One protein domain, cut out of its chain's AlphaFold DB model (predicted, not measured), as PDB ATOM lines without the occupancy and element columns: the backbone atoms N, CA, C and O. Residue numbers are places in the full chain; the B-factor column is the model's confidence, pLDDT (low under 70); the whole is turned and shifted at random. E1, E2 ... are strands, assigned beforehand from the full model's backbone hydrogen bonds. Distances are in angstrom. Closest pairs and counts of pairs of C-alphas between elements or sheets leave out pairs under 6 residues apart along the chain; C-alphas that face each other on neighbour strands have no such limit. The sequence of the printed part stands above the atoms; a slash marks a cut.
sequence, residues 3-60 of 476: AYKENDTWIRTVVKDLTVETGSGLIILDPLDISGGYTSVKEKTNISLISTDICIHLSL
ATOM      1  N   ALA A   3     144.073 182.651 200.550       73.00
ATOM      2  CA  ALA A   3     144.310 184.065 200.302       73.00
ATOM      3  C   ALA A   3     142.969 184.795 200.198       73.00
ATOM      4  O   ALA A   3     142.038 184.309 199.556       73.00
ATOM      5  N   TYR A   4     142.890 185.960 200.836       72.31
ATOM      6  CA  TYR A   4     141.701 186.803 200.873       72.31
ATOM      7  C   TYR A   4     142.110 188.253 200.627       72.31
ATOM      8  O   TYR A   4     142.998 188.765 201.316       72.31
ATOM      9  N   LYS A   5     141.495 188.907 199.638       66.56
ATOM     10  CA  LYS A   5     141.747 190.318 199.323       66.56
ATOM     11  C   LYS A   5     140.493 190.954 198.727       66.56
ATOM     12  O   LYS A   5     140.009 190.466 197.720       66.56
ATOM     13  N   GLU A   6     140.008 192.043 199.332       56.09
ATOM     14  CA  GLU A   6     138.963 192.926 198.769       56.09
ATOM     15  C   GLU A   6     137.763 192.172 198.143       56.09
ATOM     16  O   GLU A   6     137.431 192.384 196.983       56.09
ATOM     17  N   ASN A   7     137.112 191.289 198.919       64.56
ATOM     18  CA  ASN A   7     136.003 190.390 198.522       64.56
ATOM     19  C   ASN A   7     136.337 189.189 197.624       64.56
ATOM     20  O   ASN A   7     135.469 188.333 197.434       64.56
ATOM     21  N   ASP A   8     137.573 189.043 197.164       75.75
ATOM     22  CA  ASP A   8     137.997 187.860 196.426       75.75
ATOM     23  C   ASP A   8     138.611 186.813 197.375       75.75
ATOM     24  O   ASP A   8     139.429 187.124 198.251       75.75
ATOM     25  N   THR A   9     138.198 185.552 197.215       78.50
ATOM     26  CA  THR A   9     138.632 184.429 198.062       78.50
ATOM     27  C   THR A   9     139.253 183.331 197.211       78.50
ATOM     28  O   THR A   9     138.605 182.815 196.300       78.50
ATOM     29  N   TRP A  10     140.477 182.920 197.539       79.75
ATOM     30  CA  TRP A  10     141.147 181.781 196.913       79.75
ATOM     31  C   TRP A  10     141.515 180.753 197.971       79.75
ATOM     32  O   TRP A  10     142.289 181.022 198.892       79.75
ATOM     33  N   ILE A  11     140.985 179.548 197.811       83.25
ATOM     34  CA  ILE A  11     141.311 178.396 198.639       83.25
ATOM     35  C   ILE A  11     141.889 177.343 197.711       83.25
ATOM     36  O   ILE A  11     141.229 176.883 196.787       83.25
ATOM     37  N   ARG A  12     143.134 176.953 197.955       80.62
ATOM     38  CA  ARG A  12     143.746 175.808 197.292       80.62
ATOM     39  C   ARG A  12     144.128 174.783 198.338       80.62
ATOM     40  O   ARG A  12     144.979 175.053 199.190       80.62
ATOM     41  N   THR A  13     143.519 173.619 198.252       79.50
ATOM     42  CA  THR A  13     143.802 172.476 199.110       79.50
ATOM     43  C   THR A  13     144.517 171.440 198.268       79.50
ATOM     44  O   THR A  13     144.129 171.182 197.134       79.50
ATOM     45  N   VAL A  14     145.595 170.881 198.800       84.50
ATOM     46  CA  VAL A  14     146.287 169.755 198.180       84.50
ATOM     47  C   VAL A  14     146.433 168.709 199.266       84.50
ATOM     48  O   VAL A  14     147.010 168.998 200.314       84.50
ATOM     49  N   VAL A  15     145.857 167.541 199.030       81.19
ATOM     50  CA  VAL A  15     146.084 166.334 199.815       81.19
ATOM     51  C   VAL A  15     147.070 165.514 199.006       81.19
ATOM     52  O   VAL A  15     146.792 165.209 197.850       81.19
ATOM     53  N   LYS A  16     148.236 165.255 199.592       82.06
ATOM     54  CA  LYS A  16     149.279 164.459 198.958       82.06
ATOM     55  C   LYS A  16     149.323 163.068 199.550       82.06
ATOM     56  O   LYS A  16     149.037 162.930 200.741       82.06
ATOM     57  N   ASP A  17     149.714 162.103 198.729       80.44
ATOM     58  CA  ASP A  17     149.943 160.716 199.130       80.44
ATOM     59  C   ASP A  17     148.747 160.121 199.893       80.44
ATOM     60  O   ASP A  17     148.902 159.459 200.919       80.44
ATOM     61  N   LEU A  18     147.523 160.385 199.421       77.44
ATOM     62  CA  LEU A  18     146.335 159.791 200.020       77.44
ATOM     63  C   LEU A  18     146.338 158.294 199.724       77.44
ATOM     64  O   LEU A  18     146.035 157.881 198.609       77.44
ATOM     65  N   THR A  19     146.653 157.494 200.734       78.94
ATOM     66  CA  THR A  19     146.596 156.034 200.685       78.94
ATOM     67  C   THR A  19     145.451 155.525 201.544       78.94
ATOM     68  O   THR A  19     145.210 156.023 202.647       78.94
ATOM     69  N   VAL A  20     144.758 154.494 201.069       76.31
ATOM     70  CA  VAL A  20     143.763 153.772 201.868       76.31
ATOM     71  C   VAL A  20     144.274 152.361 202.070       76.31
ATOM     72  O   VAL A  20     144.373 151.593 201.117       76.31
ATOM     73  N   GLU A  21     144.587 152.024 203.314       75.81
ATOM     74  CA  GLU A  21     145.059 150.699 203.697       75.81
ATOM     75  C   GLU A  21     143.997 149.967 204.517       75.81
ATOM     76  O   GLU A  21     143.291 150.541 205.349       75.81
ATOM     77  N   THR A  22     143.879 148.664 204.282       66.25
ATOM     78  CA  THR A  22     143.131 147.773 205.174       66.25
ATOM     79  C   THR A  22     143.849 147.632 206.516       66.25
ATOM     80  O   THR A  22     145.073 147.706 206.583       66.25
ATOM     81  N   GLY A  23     143.120 147.281 207.582       58.56
ATOM     82  CA  GLY A  23     143.729 146.911 208.872       58.56
ATOM     83  C   GLY A  23     144.686 145.704 208.812       58.56
ATOM     84  O   GLY A  23     145.377 145.424 209.786       58.56
ATOM     85  N   SER A  24     144.737 145.000 207.675       64.50
ATOM     86  CA  SER A  24     145.683 143.924 207.354       64.50
ATOM     87  C   SER A  24     146.958 144.384 206.624       64.50
ATOM     88  O   SER A  24     147.793 143.540 206.312       64.50
ATOM     89  N   GLY A  25     147.119 145.681 206.327       62.03
ATOM     90  CA  GLY A  25     148.301 146.236 205.645       62.03
ATOM     91  C   GLY A  25     148.305 146.097 204.117       62.03
ATOM     92  O   GLY A  25     149.333 146.307 203.484       62.03
ATOM     93  N   LEU A  26     147.173 145.729 203.503       63.50
ATOM     94  CA  LEU A  26     147.006 145.775 202.046       63.50
ATOM     95  C   LEU A  26     146.561 147.176 201.624       63.50
ATOM     96  O   LEU A  26     145.550 147.671 202.137       63.50
ATOM     97  N   ILE A  27     147.286 147.761 200.672       66.31
ATOM     98  CA  ILE A  27     146.970 149.039 200.029       66.31
ATOM     99  C   ILE A  27     145.782 148.815 199.080       66.31
ATOM    100  O   ILE A  27     145.883 148.046 198.130       66.31
ATOM    101  N   ILE A  28     144.641 149.445 199.370       72.62
ATOM    102  CA  ILE A  28     143.433 149.434 198.524       72.62
ATOM    103  C   ILE A  28     143.526 150.528 197.467       72.62
ATOM    104  O   ILE A  28     143.101 150.324 196.336       72.62
ATOM    105  N   LEU A  29     144.049 151.688 197.855       77.00
ATOM    106  CA  LEU A  29     144.208 152.857 197.005       77.00
ATOM    107  C   LEU A  29     145.687 153.233 197.002       77.00
ATOM    108  O   LEU A  29     146.224 153.553 198.068       77.00
ATOM    109  N   ASP A  30     146.314 153.188 195.827       79.12
ATOM    110  CA  ASP A  30     147.679 153.691 195.661       79.12
ATOM    111  C   ASP A  30     147.750 155.184 196.037       79.12
ATOM    112  O   ASP A  30     146.733 155.882 195.935       79.12
ATOM    113  N   PRO A  31     148.924 155.687 196.471       80.81
ATOM    114  CA  PRO A  31     149.091 157.080 196.866       80.81
ATOM    115  C   PRO A  31     148.572 158.034 195.789       80.81
ATOM    116  O   PRO A  31     149.072 158.065 194.663       80.81
ATOM    117  N   LEU A  32     147.548 158.803 196.152       84.00
ATOM    118  CA  LEU A  32     146.841 159.706 195.256       84.00
ATOM    119  C   LEU A  32     147.044 161.160 195.681       84.00
ATOM    120  O   LEU A  32     146.800 161.521 196.836       84.00
ATOM    121  N   ASP A  33     147.375 162.017 194.718       84.88
ATOM    122  CA  ASP A  33     147.421 163.460 194.920       84.88
ATOM    123  C   ASP A  33     146.099 164.089 194.464       84.88
ATOM    124  O   ASP A  33     145.764 164.108 193.275       84.88
ATOM    125  N   ILE A  34     145.351 164.649 195.416       86.12
ATOM    126  CA  ILE A  34     144.113 165.385 195.150       86.12
ATOM    127  C   ILE A  34     144.377 166.870 195.356       86.12
ATOM    128  O   ILE A  34     144.762 167.312 196.439       86.12
ATOM    129  N   SER A  35     144.098 167.675 194.336       85.25
ATOM    130  CA  SER A  35     144.112 169.129 194.442       85.25
ATOM    131  C   SER A  35     142.724 169.713 194.195       85.25
ATOM    132  O   SER A  35     142.075 169.442 193.190       85.25
ATOM    133  N   GLY A  36     142.262 170.520 195.143       85.94
ATOM    134  CA  GLY A  36     141.019 171.273 195.063       85.94
ATOM    135  C   GLY A  36     141.316 172.767 195.032       85.94
ATOM    136  O   GLY A  36     142.069 173.272 195.867       85.94
ATOM    137  N   GLY A  37     140.743 173.485 194.075       85.75
ATOM    138  CA  GLY A  37     140.811 174.937 193.968       85.75
ATOM    139  C   GLY A  37     139.414 175.537 194.022       85.75
ATOM    140  O   GLY A  37     138.599 175.261 193.150       85.75
ATOM    141  N   TYR A  38     139.155 176.376 195.015       83.00
ATOM    142  CA  TYR A  38     137.983 177.236 195.092       83.00
ATOM    143  C   TYR A  38     138.423 178.680 194.881       83.00
ATOM    144  O   TYR A  38     139.308 179.176 195.582       83.00
ATOM    145  N   THR A  39     137.805 179.364 193.926       85.56
ATOM    146  CA  THR A  39     138.041 180.786 193.684       85.56
ATOM    147  C   THR A  39     136.710 181.508 193.587       85.56
ATOM    148  O   THR A  39     135.870 181.132 192.772       85.56
ATOM    149  N   SER A  40     136.529 182.549 194.385       79.25
ATOM    150  CA  SER A  40     135.401 183.469 194.293       79.25
ATOM    151  C   SER A  40     135.960 184.838 193.942       79.25
ATOM    152  O   SER A  40     136.659 185.422 194.768       79.25
ATOM    153  N   VAL A  41     135.733 185.297 192.707       81.19
ATOM    154  CA  VAL A  41     136.199 186.604 192.215       81.19
ATOM    155  C   VAL A  41     135.042 187.323 191.532       81.19
ATOM    156  O   VAL A  41     134.454 186.770 190.600       81.19
ATOM    157  N   LYS A  42     134.720 188.554 191.957       76.69
ATOM    158  CA  LYS A  42     133.644 189.386 191.362       76.69
ATOM    159  C   LYS A  42     132.324 188.617 191.127       76.69
ATOM    160  O   LYS A  42     131.833 188.558 190.002       76.69
ATOM    161  N   GLU A  43     131.795 187.980 192.176       71.00
ATOM    162  CA  GLU A  43     130.555 187.165 192.179       71.00
ATOM    163  C   GLU A  43     130.573 185.871 191.340       71.00
ATOM    164  O   GLU A  43     129.592 185.128 191.337       71.00
ATOM    165  N   LYS A  44     131.681 185.529 190.673       72.56
ATOM    166  CA  LYS A  44     131.833 184.233 189.999       72.56
ATOM    167  C   LYS A  44     132.596 183.260 190.884       72.56
ATOM    168  O   LYS A  44     133.774 183.460 191.178       72.56
ATOM    169  N   THR A  45     131.917 182.187 191.277       82.12
ATOM    170  CA  THR A  45     132.506 181.062 192.003       82.12
ATOM    171  C   THR A  45     132.968 179.991 191.020       82.12
ATOM    172  O   THR A  45     132.262 179.627 190.082       82.12
ATOM    173  N   ASN A  46     134.179 179.486 191.221       78.94
ATOM    174  CA  ASN A  46     134.725 178.368 190.467       78.94
ATOM    175  C   ASN A  46     135.294 177.341 191.446       78.94
ATOM    176  O   ASN A  46     136.048 177.695 192.355       78.94
ATOM    177  N   ILE A  47     134.891 176.085 191.269       85.12
ATOM    178  CA  ILE A  47     135.384 174.933 192.015       85.12
ATOM    179  C   ILE A  47     136.038 174.006 190.999       85.12
ATOM    180  O   ILE A  47     135.393 173.543 190.062       85.12
ATOM    181  N   SER A  48     137.316 173.725 191.208       82.50
ATOM    182  CA  SER A  48     138.100 172.778 190.423       82.50
ATOM    183  C   SER A  48     138.597 171.669 191.340       82.50
ATOM    184  O   SER A  48     139.087 171.938 192.436       82.50
ATOM    185  N   LEU A  49     138.452 170.425 190.898       83.00
ATOM    186  CA  LEU A  49     138.983 169.247 191.569       83.00
ATOM    187  C   LEU A  49     139.805 168.480 190.536       83.00
ATOM    188  O   LEU A  49     139.303 168.166 189.461       83.00
ATOM    189  N   ILE A  50     141.071 168.228 190.842       82.88
ATOM    190  CA  ILE A  50     142.012 167.539 189.959       82.88
ATOM    191  C   ILE A  50     142.671 166.433 190.774       82.88
ATOM    192  O   ILE A  50     143.133 166.678 191.890       82.88
ATOM    193  N   SER A  51     142.711 165.237 190.202       84.62
ATOM    194  CA  SER A  51     143.257 164.023 190.806       84.62
ATOM    195  C   SER A  51     144.266 163.396 189.851       84.62
ATOM    196  O   SER A  51     144.068 163.469 188.636       84.62
ATOM    197  N   THR A  52     145.322 162.778 190.379       86.75
ATOM    198  CA  THR A  52     146.152 161.832 189.613       86.75
ATOM    199  C   THR A  52     145.381 160.538 189.328       86.75
ATOM    200  O   THR A  52     144.263 160.359 189.828       86.75
ATOM    201  N   ASP A  53     145.962 159.656 188.509       81.25
ATOM    202  CA  ASP A  53     145.364 158.364 188.165       81.25
ATOM    203  C   ASP A  53     144.986 157.581 189.429       81.25
ATOM    204  O   ASP A  53     145.770 157.464 190.372       81.25
ATOM    205  N   ILE A  54     143.750 157.077 189.454       79.00
ATOM    206  CA  ILE A  54     143.192 156.349 190.595       79.00
ATOM    207  C   ILE A  54     143.431 154.857 190.368       79.00
ATOM    208  O   ILE A  54     142.719 154.220 189.589       79.00
ATOM    209  N   CYS A  55     144.416 154.296 191.066       72.06
ATOM    210  CA  CYS A  55     144.719 152.867 191.036       72.06
ATOM    211  C   CYS A  55     144.156 152.184 192.286       72.06
ATOM    212  O   CYS A  55     144.550 152.494 193.412       72.06
ATOM    213  N   ILE A  56     143.211 151.264 192.074       77.25
ATOM    214  CA  ILE A  56     142.562 150.503 193.144       77.25
ATOM    215  C   ILE A  56     142.984 149.039 193.036       77.25
ATOM    216  O   ILE A  56     142.658 148.365 192.055       77.25
ATOM    217  N   HIS A  57     143.648 148.525 194.071       70.06
ATOM    218  CA  HIS A  57     144.046 147.119 194.159       70.06
ATOM    219  C   HIS A  57     143.018 146.338 194.972       70.06
ATOM    220  O   HIS A  57     143.088 146.223 196.195       70.06
ATOM    221  N   LEU A  58     142.031 145.781 194.274       69.00
ATOM    222  CA  LEU A  58     141.073 144.852 194.866       69.00
ATOM    223  C   LEU A  58     141.587 143.420 194.694       69.00
ATOM    224  O   LEU A  58     141.726 142.926 193.577       69.00
ATOM    225  N   SER A  59     141.856 142.731 195.803       71.50
ATOM    226  CA  SER A  59     142.183 141.302 195.762       71.50
ATOM    227  C   SER A  59     140.989 140.492 195.245       71.50
ATOM    228  O   SER A  59     139.838 140.894 195.419       71.50
ATOM    229  N   LEU A  60     141.230 139.309 194.668       71.12
ATOM    230  CA  LEU A  60     140.153 138.412 194.217       71.12
ATOM    231  C   LEU A  60     139.159 138.089 195.354       71.12
ATOM    232  O   LEU A  60     137.957 137.974 195.129       71.12
TER     233      LEU A  60
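This is residues 3 to 60 of the 476 residues of the protein "Protein phosphatase 1 regulatory subunit 37" of Gossypium arboreum (UniProt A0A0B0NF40). The domain is a long, narrow strip of a single sheet, built round a long hairpin of E2 and E3 that bends partway along, with no named helix over either face. Short E1 lies along the E2 side at one end of the strip, E4 lies along the other side beside the later part of E3, and a tail without named elements, residues 52 to 60, runs on past E4 toward the opposite end. The printed part has 58 residues, with four named strands in the order E1, E2, E3, E4 both along the chain and across the sheet, neighbours antiparallel throughout; the class is all strand. It is extended, a rod with a radius of gyration of the C-alphas of 16.5 A and spans of 53 by 16 by 13 A.

Start at the first printed residue, where edge strand E1, residues 3 to 5, forms a hairpin with E2, residues 8 to 21. Their directions stand at 171 degrees, and N 3 and O 10 are within hydrogen-bond range at 2.9 A. Next look at the hairpin of E2 and E3, residues 27 to 41, antiparallel at 176 degrees, with N 11 and O 38 2.8 A apart. E2 bends by 51 degrees at residue 17 and E3 by 55 degrees at residue 31; the C-alphas of Asp 17 and Pro 31 face each other at 4.4 A. E3 then forms a hairpin with the other edge strand, E4, residues 44 to 51, antiparallel at 164 degrees, with N 37 and O 48 2.8 A apart. The four strands make a meander, each the antiparallel neighbour of the one before. E1 is apart from E3 and from E4.

Find C-alpha 3 at (144.310, 184.065, 200.302), where E1 begins; it is 6.8 A long. E2 starts at C-alpha 8, at (137.997, 187.860, 196.426), and is 38.5 A from first to last C-alpha. E3, the longest strand with 15 residues, measures 39.9 A. E4 measures 23.2 A and ends at C-alpha 51, at (143.257, 164.023, 190.806).

Look from Glu 6 to Leu 60 for the two C-alphas farthest apart, 54.7 A. The sheet is twisted, its C-alphas lying up to 5.6 A off their best plane. The printed part has no cut, and the three links between strands are tight. The mean pLDDT of the printed part is 76.8; read residues 5 to 7, 22 to 27 and 58 with care, where the model's confidence is under 70.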